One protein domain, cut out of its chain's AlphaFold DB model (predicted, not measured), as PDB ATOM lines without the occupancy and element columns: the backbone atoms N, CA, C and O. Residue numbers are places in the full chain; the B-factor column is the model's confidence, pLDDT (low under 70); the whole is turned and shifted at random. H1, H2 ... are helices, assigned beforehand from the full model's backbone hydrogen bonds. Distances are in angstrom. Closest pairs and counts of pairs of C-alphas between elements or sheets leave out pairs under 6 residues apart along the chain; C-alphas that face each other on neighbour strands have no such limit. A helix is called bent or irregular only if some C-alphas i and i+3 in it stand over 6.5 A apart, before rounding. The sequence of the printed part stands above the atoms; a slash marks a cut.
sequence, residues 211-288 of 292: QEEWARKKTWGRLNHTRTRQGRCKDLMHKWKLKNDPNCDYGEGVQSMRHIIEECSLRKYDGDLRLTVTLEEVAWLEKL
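Overview. This is residues 211 to 288 of the 292 residues of an uncharacterized protein of Cinara cedri (UniProt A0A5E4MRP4). A long helix, H1, with the short helix H4 packed crosswise on its residues 219 to 223, makes one end of this domain, and two short helices, H2 and H3, with the loop of residues 240 to 256 make the other end. H1 and H4 are the one pair of helices that touch; H3 comes near H1, and the loop of residues 264 to 278 leads back from H3 to H4. The printed part has 78 residues with four named helices, in the order H1, H2, H3, H4, and no named strand; its class is all helix, with 39 residues in the helices. The whole is compact, with a radius of gyration of the C-alphas of 13.1 A, and spans 36 by 25 by 19 A.

Arrangement. H1, residues 211 to 227, is the longest helix. H4, residues 279 to 287, touches it, and H1 does so with residues 219 to 223 alone. The closest C-alphas of the two are those of Thr 219 and Val 282, 6.5 A apart, and their lines stand about perpendicular, at 90 degrees. H3, residues 257 to 263, is close to H1 but not clearly touching, with 2 pairs of C-alphas within 8 A. The closest are those of Thr 226 and Met 257, 6.8 A apart, and the lines stand about perpendicular, at 74 degrees. H2, residues 234 to 239, touches no helix. It is only just apart from H3, with the closest C-alphas at 8.2 A, and it is apart from H1 and from H4. H3 and H4 are apart too. In H1, H2, H3 and H4 every O i to N i+4 pair is within hydrogen-bond range.

Along the chain. H1 begins with C-alpha 211 at (211.042, 319.365, 344.628) and runs 24.0 A to C-alpha 227 at (196.157, 302.487, 352.922). H4 measures 12.6 A and ends with C-alpha 287 at (191.207, 315.391, 343.189). H3 measures 9.7 A from Met 257 to Glu 263; it is neither bent nor irregular, but only just: C-alphas 260 and 263 are 6.2 A apart. H2 measures 8.5 A from Lys 234 to Lys 239.

Size, cuts and confidence. The two C-alphas farthest apart are those of Gln 211 and Gly 253, at 37.9 A. The printed part, residues 211 to 288, has no cut. The link from H1 to H2 is short, with 6 residues; those from H2 to H3, with 17, and from H3 to H4, with 15, are long. The mean pLDDT of the printed part is 77.9, and 17 residues are under 70: residues 211 to 221, 273 to 277 and 279.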
ATOM      1  N   GLN A 211     212.382 318.768 344.636       64.56
ATOM      2  CA  GLN A 211     211.042 319.365 344.628       64.56
ATOM      3  C   GLN A 211     210.008 318.449 343.970       64.56
ATOM      4  O   GLN A 211     208.918 318.273 344.510       64.56
ATOM      5  N   GLU A 212     210.360 317.822 342.850       67.38
ATOM      6  CA  GLU A 212     209.523 316.832 342.163       67.38
ATOM      7  C   GLU A 212     209.389 315.555 343.003       67.38
ATOM      8  O   GLU A 212     208.297 315.009 343.164       67.38
ATOM      9  N   GLU A 213     210.484 315.111 343.625       65.69
ATOM     10  CA  GLU A 213     210.487 314.025 344.599       65.69
ATOM     11  C   GLU A 213     209.598 314.357 345.793       65.69
ATOM     12  O   GLU A 213     208.824 313.505 346.226       65.69
ATOM     13  N   TRP A 214     209.664 315.584 346.311       61.00
ATOM     14  CA  TRP A 214     208.798 316.038 347.389       61.00
ATOM     15  C   TRP A 214     207.327 316.060 346.976       61.00
ATOM     16  O   TRP A 214     206.502 315.501 347.699       61.00
ATOM     17  N   ALA A 215     207.000 316.629 345.814       62.88
ATOM     18  CA  ALA A 215     205.640 316.669 345.281       62.88
ATOM     19  C   ALA A 215     205.068 315.252 345.124       62.88
ATOM     20  O   ALA A 215     204.036 314.931 345.716       62.88
ATOM     21  N   ARG A 216     205.815 314.353 344.471       63.81
ATOM     22  CA  ARG A 216     205.464 312.931 344.327       63.81
ATOM     23  C   ARG A 216     205.295 312.223 345.679       63.81
ATOM     24  O   ARG A 216     204.509 311.284 345.806       63.81
ATOM     25  N   LYS A 217     206.042 312.632 346.711       62.41
ATOM     26  CA  LYS A 217     206.004 312.009 348.046       62.41
ATOM     27  C   LYS A 217     204.961 312.602 348.984       62.41
ATOM     28  O   LYS A 217     204.513 311.878 349.868       62.41
ATOM     29  N   LYS A 218     204.518 313.843 348.781       62.75
ATOM     30  CA  LYS A 218     203.320 314.381 349.439       62.75
ATOM     31  C   LYS A 218     202.116 313.499 349.099       62.75
ATOM     32  O   LYS A 218     201.383 313.084 349.992       62.75
ATOM     33  N   THR A 219     202.024 313.089 347.836       66.06
ATOM     34  CA  THR A 219     201.063 312.088 347.368       66.06
ATOM     35  C   THR A 219     201.296 310.722 348.018       66.06
ATOM     36  O   THR A 219     200.354 310.126 348.520       66.06
ATOM     37  N   TRP A 220     202.544 310.246 348.123       65.69
ATOM     38  CA  TRP A 220     202.858 308.972 348.798       65.69
ATOM     39  C   TRP A 220     202.501 308.947 350.295       65.69
ATOM     40  O   TRP A 220     202.038 307.926 350.798       65.69
ATOM     41  N   GLY A 221     202.710 310.052 351.018       67.50
ATOM     42  CA  GLY A 221     202.324 310.186 352.424       67.50
ATOM     43  C   GLY A 221     200.811 310.075 352.600       67.50
ATOM     44  O   GLY A 221     200.351 309.211 353.345       67.50
ATOM     45  N   ARG A 222     200.046 310.866 351.833       74.81
ATOM     46  CA  ARG A 222     198.573 310.792 351.786       74.81
ATOM     47  C   ARG A 222     198.094 309.386 351.413       74.81
ATOM     48  O   ARG A 222     197.191 308.844 352.048       74.81
ATOM     49  N   LEU A 223     198.758 308.745 350.454       72.19
ATOM     50  CA  LEU A 223     198.450 307.385 350.018       72.19
ATOM     51  C   LEU A 223     198.683 306.347 351.123       72.19
ATOM     52  O   LEU A 223     197.849 305.473 351.332       72.19
ATOM     53  N   ASN A 224     199.770 306.457 351.886       70.94
ATOM     54  CA  ASN A 224     200.016 305.562 353.015       70.94
ATOM     55  C   ASN A 224     199.047 305.783 354.177       70.94
ATOM     56  O   ASN A 224     198.588 304.799 354.759       70.94
ATOM     57  N   HIS A 225     198.708 307.032 354.504       74.06
ATOM     58  CA  HIS A 225     197.662 307.338 355.487       74.06
ATOM     59  C   HIS A 225     196.319 306.723 355.077       74.06
ATOM     60  O   HIS A 225     195.622 306.139 355.904       74.06
ATOM     61  N   THR A 226     196.016 306.763 353.780       74.44
ATOM     62  CA  THR A 226     194.838 306.125 353.185       74.44
ATOM     63  C   THR A 226     194.888 304.598 353.316       74.44
ATOM     64  O   THR A 226     193.991 304.005 353.909       74.44
ATOM     65  N   ARG A 227     195.973 303.953 352.869       73.38
ATOM     66  CA  ARG A 227     196.157 302.487 352.922       73.38
ATOM     67  C   ARG A 227     196.112 301.921 354.338       73.38
ATOM     68  O   ARG A 227     195.542 300.865 354.576       73.38
ATOM     69  N   THR A 228     196.709 302.634 355.288       72.12
ATOM     70  CA  THR A 228     196.713 302.242 356.704       72.12
ATOM     71  C   THR A 228     195.432 302.634 357.435       72.12
ATOM     72  O   THR A 228     195.260 302.249 358.587       72.12
ATOM     73  N   ARG A 229     194.523 303.371 356.778       75.44
ATOM     74  CA  ARG A 229     193.298 303.945 357.357       75.44
ATOM     75  C   ARG A 229     193.574 304.835 358.579       75.44
ATOM     76  O   ARG A 229     192.762 304.908 359.497       75.44
ATOM     77  N   GLN A 230     194.717 305.518 358.582       70.50
ATOM     78  CA  GLN A 230     195.220 306.361 359.673       70.50
ATOM     79  C   GLN A 230     195.588 307.758 359.146       70.50
ATOM     80  O   GLN A 230     196.751 308.159 359.187       70.50
ATOM     81  N   GLY A 231     194.605 308.480 358.603       76.56
ATOM     82  CA  GLY A 231     194.737 309.853 358.090       76.56
ATOM     83  C   GLY A 231     193.899 310.867 358.871       76.56
ATOM     84  O   GLY A 231     193.208 310.520 359.827       76.56
ATOM     85  N   ARG A 232     193.940 312.137 358.474       78.62
ATOM     86  CA  ARG A 232     193.214 313.256 359.098       78.62
ATOM     87  C   ARG A 232     191.728 313.295 358.709       78.62
ATOM     88  O   ARG A 232     191.225 314.302 358.217       78.62
ATOM     89  N   CYS A 233     190.995 312.214 358.954       85.62
ATOM     90  CA  CYS A 233     189.538 312.217 358.813       85.62
ATOM     91  C   CYS A 233     188.860 312.966 359.978       85.62
ATOM     92  O   CYS A 233     189.419 313.048 361.080       85.62
ATOM     93  N   LYS A 234     187.652 313.516 359.771       87.25
ATOM     94  CA  LYS A 234     186.947 314.267 360.831       87.25
ATOM     95  C   LYS A 234     186.715 313.442 362.098       87.25
ATOM     96  O   LYS A 234     186.806 314.021 363.173       87.25
ATOM     97  N   ASP A 235     186.495 312.129 362.004       86.75
ATOM     98  CA  ASP A 235     186.379 311.255 363.184       86.75
ATOM     99  C   ASP A 235     187.629 311.320 364.083       86.75
ATOM    100  O   ASP A 235     187.539 311.581 365.284       86.75
ATOM    101  N   LEU A 236     188.823 311.163 363.498       83.69
ATOM    102  CA  LEU A 236     190.086 311.252 364.237       83.69
ATOM    103  C   LEU A 236     190.349 312.675 364.742       83.69
ATOM    104  O   LEU A 236     190.755 312.855 365.890       83.69
ATOM    105  N   MET A 237     190.055 313.694 363.933       85.62
ATOM    106  CA  MET A 237     190.195 315.092 364.355       85.62
ATOM    107  C   MET A 237     189.250 315.454 365.508       85.62
ATOM    108  O   MET A 237     189.641 316.212 366.395       85.62
ATOM    109  N   HIS A 238     188.034 314.907 365.523       87.25
ATOM    110  CA  HIS A 238     187.073 315.076 366.608       87.25
ATOM    111  C   HIS A 238     187.540 314.366 367.884       87.25
ATOM    112  O   HIS A 238     187.550 314.970 368.956       87.25
ATOM    113  N   LYS A 239     188.056 313.133 367.773       84.94
ATOM    114  CA  LYS A 239     188.699 312.418 368.895       84.94
ATOM    115  C   LYS A 239     189.870 313.204 369.493       84.94
ATOM    116  O   LYS A 239     190.068 313.183 370.706       84.94
ATOM    117  N   TRP A 240     190.615 313.935 368.665       83.19
ATOM    118  CA  TRP A 240     191.694 314.830 369.099       83.19
ATOM    119  C   TRP A 240     191.228 316.226 369.533       83.19
ATOM    120  O   TRP A 240     192.068 317.060 369.863       83.19
ATOM    121  N   LYS A 241     189.915 316.494 369.552       87.19
ATOM    122  CA  LYS A 241     189.319 317.796 369.902       87.19
ATOM    123  C   LYS A 241     189.784 318.956 369.005       87.19
ATOM    124  O   LYS A 241     189.797 320.106 369.427       87.19
ATOM    125  N   LEU A 242     190.173 318.654 367.764       79.94
ATOM    126  CA  LEU A 242     190.547 319.638 366.738       79.94
ATOM    127  C   LEU A 242     189.360 320.050 365.856       79.94
ATOM    128  O   LEU A 242     189.421 321.078 365.187       79.94
ATOM    129  N   LYS A 243     188.292 319.246 365.834       82.94
ATOM    130  CA  LYS A 243     187.007 319.563 365.201       82.94
ATOM    131  C   LYS A 243     185.869 319.232 366.159       82.94
ATOM    132  O   LYS A 243     185.972 318.279 366.922       82.94
ATOM    133  N   ASN A 244     184.788 320.001 366.072       87.94
ATOM    134  CA  ASN A 244     183.598 319.817 366.910       87.94
ATOM    135  C   ASN A 244     182.608 318.803 366.326       87.94
ATOM    136  O   ASN A 244     181.740 318.328 367.043       87.94
ATOM    137  N   ASP A 245     182.743 318.479 365.040       88.81
ATOM    138  CA  ASP A 245     181.825 317.600 364.324       88.81
ATOM    139  C   ASP A 245     182.602 316.490 363.589       88.81
ATOM    140  O   ASP A 245     183.455 316.804 362.743       88.81
ATOM    141  N   PRO A 246     182.348 315.206 363.910       90.31
ATOM    142  CA  PRO A 246     182.959 314.072 363.227       90.31
ATOM    143  C   PRO A 246     182.268 313.726 361.896       90.31
ATOM    144  O   PRO A 246     182.775 312.874 361.164       90.31
ATOM    145  N   ASN A 247     181.126 314.341 361.572       91.06
ATOM    146  CA  ASN A 247     180.283 313.915 360.457       91.06
ATOM    147  C   ASN A 247     180.776 314.389 359.091       91.06
ATOM    148  O   ASN A 247     181.398 315.442 358.945       91.06
ATOM    149  N   CYS A 248     180.493 313.607 358.056       87.94
ATOM    150  CA  CYS A 248     180.791 313.949 356.676       87.94
ATOM    151  C   CYS A 248     180.041 315.215 356.250       87.94
ATOM    152  O   CYS A 248     178.887 315.414 356.618       87.94
ATOM    153  N   ASP A 249     180.690 316.055 355.438       85.06
ATOM    154  CA  ASP A 249     180.091 317.290 354.898       85.06
ATOM    155  C   ASP A 249     178.815 317.022 354.080       85.06
ATOM    156  O   ASP A 249     178.004 317.917 353.882       85.06
ATOM    157  N   TYR A 250     178.641 315.778 353.633       81.31
ATOM    158  CA  TYR A 250     177.549 315.335 352.774       81.31
ATOM    159  C   TYR A 250     176.475 314.526 353.519       81.31
ATOM    160  O   TYR A 250     175.604 313.936 352.894       81.31
ATOM    161  N   GLY A 251     176.517 314.494 354.858       70.00
ATOM    162  CA  GLY A 251     175.438 313.931 355.682       70.00
ATOM    163  C   GLY A 251     175.430 312.405 355.832       70.00
ATOM    164  O   GLY A 251     174.553 311.866 356.498       70.00
ATOM    165  N   GLU A 252     176.422 311.699 355.292       73.81
ATOM    166  CA  GLU A 252     176.526 310.230 355.338       73.81
ATOM    167  C   GLU A 252     177.153 309.695 356.647       73.81
ATOM    168  O   GLU A 252     177.966 308.772 356.650       73.81
ATOM    169  N   GLY A 253     176.796 310.289 357.790       84.62
ATOM    170  CA  GLY A 253     177.288 309.872 359.108       84.62
ATOM    171  C   GLY A 253     178.740 310.271 359.390       84.62
ATOM    172  O   GLY A 253     179.224 311.297 358.913       84.62
ATOM    173  N   VAL A 254     179.441 309.487 360.216       88.12
ATOM    174  CA  VAL A 254     180.799 309.802 360.696       88.12
ATOM    175  C   VAL A 254     181.829 309.654 359.573       88.12
ATOM    176  O   VAL A 254     182.027 308.570 359.025       88.12
ATOM    177  N   GLN A 255     182.574 310.722 359.283       89.44
ATOM    178  CA  GLN A 255     183.643 310.688 358.290       89.44
ATOM    179  C   GLN A 255     184.890 310.011 358.872       89.44
ATOM    180  O   GLN A 255     185.814 310.657 359.380       89.44
ATOM    181  N   SER A 256     184.917 308.686 358.774       89.31
ATOM    182  CA  SER A 256     186.098 307.855 359.010       89.31
ATOM    183  C   SER A 256     186.962 307.733 357.745       89.31
ATOM    184  O   SER A 256     186.514 308.036 356.639       89.31
ATOM    185  N   MET A 257     188.205 307.250 357.875       86.25
ATOM    186  CA  MET A 257     189.030 306.945 356.694       86.25
ATOM    187  C   MET A 257     188.376 305.887 355.803       86.25
ATOM    188  O   MET A 257     188.451 305.990 354.585       86.25
ATOM    189  N   ARG A 258     187.696 304.901 356.403       85.94
ATOM    190  CA  ARG A 258     186.933 303.893 355.663       85.94
ATOM    191  C   ARG A 258     185.816 304.539 354.852       85.94
ATOM    192  O   ARG A 258     185.730 304.286 353.661       85.94
ATOM    193  N   HIS A 259     185.044 305.419 355.488       87.62
ATOM    194  CA  HIS A 259     183.969 306.144 354.826       87.62
ATOM    195  C   HIS A 259     184.490 306.923 353.609       87.62
ATOM    196  O   HIS A 259     183.951 306.794 352.519       87.62
ATOM    197  N   ILE A 260     185.587 307.674 353.764       87.31
ATOM    198  CA  ILE A 260     186.185 308.452 352.667       87.31
ATOM    199  C   ILE A 260     186.595 307.558 351.489       87.31
ATOM    200  O   ILE A 260     186.418 307.962 350.348       87.31
ATOM    201  N   ILE A 261     187.151 306.374 351.762       86.44
ATOM    202  CA  ILE A 261     187.702 305.478 350.737       86.44
ATOM    203  C   ILE A 261     186.608 304.650 350.057       86.44
ATOM    204  O   ILE A 261     186.641 304.499 348.842       86.44
ATOM    205  N   GLU A 262     185.669 304.099 350.825       86.06
ATOM    206  CA  GLU A 262     184.777 303.024 350.366       86.06
ATOM    207  C   GLU A 262     183.326 303.480 350.157       86.06
ATOM    208  O   GLU A 262     182.610 302.882 349.359       86.06
ATOM    209  N   GLU A 263     182.870 304.511 350.874       86.56
ATOM    210  CA  GLU A 263     181.431 304.776 351.039       86.56
ATOM    211  C   GLU A 263     181.020 306.165 350.538       86.56
ATOM    212  O   GLU A 263     179.930 306.321 350.002       86.56
ATOM    213  N   CYS A 264     181.896 307.164 350.673       86.31
ATOM    214  CA  CYS A 264     181.570 308.560 350.424       86.31
ATOM    215  C   CYS A 264     181.196 308.800 348.962       86.31
ATOM    216  O   CYS A 264     182.036 308.680 348.067       86.31
ATOM    217  N   SER A 265     179.969 309.261 348.736       84.69
ATOM    218  CA  SER A 265     179.398 309.522 347.409       84.69
ATOM    219  C   SER A 265     180.222 310.458 346.506       84.69
ATOM    220  O   SER A 265     180.108 310.365 345.285       84.69
ATOM    221  N   LEU A 266     181.090 311.311 347.065       83.62
ATOM    222  CA  LEU A 266     181.961 312.220 346.300       83.62
ATOM    223  C   LEU A 266     183.458 311.898 346.366       83.62
ATOM    224  O   LEU A 266     184.207 312.320 345.487       83.62
ATOM    225  N   ARG A 267     183.914 311.207 347.415       86.69
ATOM    226  CA  ARG A 267     185.350 311.038 347.705       86.69
ATOM    227  C   ARG A 267     185.827 309.596 347.593       86.69
ATOM    228  O   ARG A 267     187.040 309.390 347.627       86.69
ATOM    229  N   LYS A 268     184.915 308.626 347.444       88.56
ATOM    230  CA  LYS A 268     185.267 307.208 347.337       88.56
ATOM    231  C   LYS A 268     186.276 306.962 346.221       88.56
ATOM    232  O   LYS A 268     186.295 307.650 345.199       88.56
ATOM    233  N   TYR A 269     187.118 305.966 346.436       87.38
ATOM    234  CA  TYR A 269     188.007 305.440 345.420       87.38
ATOM    235  C   TYR A 269     187.347 304.208 344.802       87.38
ATOM    236  O   TYR A 269     187.059 303.248 345.506       87.38
ATOM    237  N   ASP A 270     187.102 304.227 343.491       82.94
ATOM    238  CA  ASP A 270     186.436 303.112 342.798       82.94
ATOM    239  C   ASP A 270     187.371 301.914 342.522       82.94
ATOM    240  O   ASP A 270     186.938 300.892 341.990       82.94
ATOM    241  N   GLY A 271     188.658 302.024 342.871       79.12
ATOM    242  CA  GLY A 271     189.659 300.970 342.700       79.12
ATOM    243  C   GLY A 271     190.063 300.278 344.004       79.12
ATOM    244  O   GLY A 271     189.636 300.635 345.099       79.12
ATOM    245  N   ASP A 272     190.960 299.300 343.886       76.00
ATOM    246  CA  ASP A 272     191.580 298.632 345.035       76.00
ATOM    247  C   ASP A 272     192.893 299.331 345.428       76.00
ATOM    248  O   ASP A 272     193.745 299.595 344.572       76.00
ATOM    249  N   LEU A 273     193.064 299.639 346.718       69.19
ATOM    250  CA  LEU A 273     194.266 300.294 347.244       69.19
ATOM    251  C   LEU A 273     195.384 299.260 347.414       69.19
ATOM    252  O   LEU A 273     195.463 298.554 348.423       69.19
ATOM    253  N   ARG A 274     196.288 299.187 346.437       64.81
ATOM    254  CA  ARG A 274     197.371 298.192 346.413       64.81
ATOM    255  C   ARG A 274     198.600 298.696 347.157       64.81
ATOM    256  O   ARG A 274     198.720 299.868 347.475       64.81
ATOM    257  N   LEU A 275     199.574 297.825 347.434       52.41
ATOM    258  CA  LEU A 275     200.860 298.254 348.016       52.41
ATOM    259  C   LEU A 275     201.727 299.030 347.004       52.41
ATOM    260  O   LEU A 275     202.453 299.960 347.374       52.41
ATOM    261  N   THR A 276     201.630 298.684 345.722       51.50
ATOM    262  CA  THR A 276     202.278 299.390 344.609       51.50
ATOM    263  C   THR A 276     201.456 300.597 344.185       51.50
ATOM    264  O   THR A 276     200.260 300.466 343.970       51.50
ATOM    265  N   VAL A 277     202.104 301.760 344.062       61.62
ATOM    266  CA  VAL A 277     201.456 303.017 343.653       61.62
ATOM    267  C   VAL A 277     201.014 302.940 342.195       61.62
ATOM    268  O   VAL A 277     201.861 302.703 341.331       61.62
ATOM    269  N   THR A 278     199.732 303.175 341.920       70.31
ATOM    270  CA  THR A 278     199.210 303.322 340.551       70.31
ATOM    271  C   THR A 278     198.985 304.797 340.198       70.31
ATOM    272  O   THR A 278     198.857 305.656 341.071       70.31
ATOM    273  N   LEU A 279     198.960 305.115 338.898       69.75
ATOM    274  CA  LEU A 279     198.669 306.476 338.425       69.75
ATOM    275  C   LEU A 279     197.232 306.909 338.763       69.75
ATOM    276  O   LEU A 279     196.988 308.085 339.018       69.75
ATOM    277  N   GLU A 280     196.301 305.959 338.827       76.00
ATOM    278  CA  GLU A 280     194.901 306.188 339.200       76.00
ATOM    279  C   GLU A 280     194.755 306.563 340.683       76.00
ATOM    280  O   GLU A 280     194.039 307.511 341.002       76.00
ATOM    281  N   GLU A 281     195.499 305.903 341.582       70.94
ATOM    282  CA  GLU A 281     195.547 306.242 343.015       70.94
ATOM    283  C   GLU A 281     196.066 307.673 343.239       70.94
ATOM    284  O   GLU A 281     195.549 308.416 344.075       70.94
ATOM    285  N   VAL A 282     197.091 308.070 342.478       73.06
ATOM    286  CA  VAL A 282     197.665 309.424 342.515       73.06
ATOM    287  C   VAL A 282     196.652 310.456 342.019       73.06
ATOM    288  O   VAL A 282     196.407 311.443 342.711       73.06
ATOM    289  N   ALA A 283     196.022 310.205 340.869       80.19
ATOM    290  CA  ALA A 283     195.032 311.107 340.285       80.19
ATOM    291  C   ALA A 283     193.789 311.271 341.176       80.19
ATOM    292  O   ALA A 283     193.217 312.357 341.246       80.19
ATOM    293  N   TRP A 284     193.373 310.214 341.877       85.75
ATOM    294  CA  TRP A 284     192.301 310.291 342.867       85.75
ATOM    295  C   TRP A 284     192.698 311.161 344.068       85.75
ATOM    296  O   TRP A 284     191.974 312.095 344.408       85.75
ATOM    297  N   LEU A 285     193.880 310.938 344.658       79.56
ATOM    298  CA  LEU A 285     194.369 311.744 345.786       79.56
ATOM    299  C   LEU A 285     194.497 313.234 345.448       79.56
ATOM    300  O   LEU A 285     194.255 314.087 346.304       79.56
ATOM    301  N   GLU A 286     194.903 313.569 344.226       79.94
ATOM    302  CA  GLU A 286     195.012 314.958 343.767       79.94
ATOM    303  C   GLU A 286     193.649 315.644 343.598       79.94
ATOM    304  O   GLU A 286     193.564 316.856 343.777       79.94
ATOM    305  N   LYS A 287     192.583 314.881 343.327       84.38
ATOM    306  CA  LYS A 287     191.207 315.391 343.189       84.38
ATOM    307  C   LYS A 287     190.478 315.586 344.519       84.38
ATOM    308  O   LYS A 287     189.447 316.253 344.541       84.38
ATOM    309  N   LEU A 288     190.979 315.011 345.613       83.50
ATOM    310  CA  LEU A 288     190.359 315.161 346.929       83.50
ATOM    311  C   LEU A 288     190.464 316.607 347.430       83.50
ATOM    312  O   LEU A 288     191.555 317.157 347.564       83.50
TER     313      LEU A 288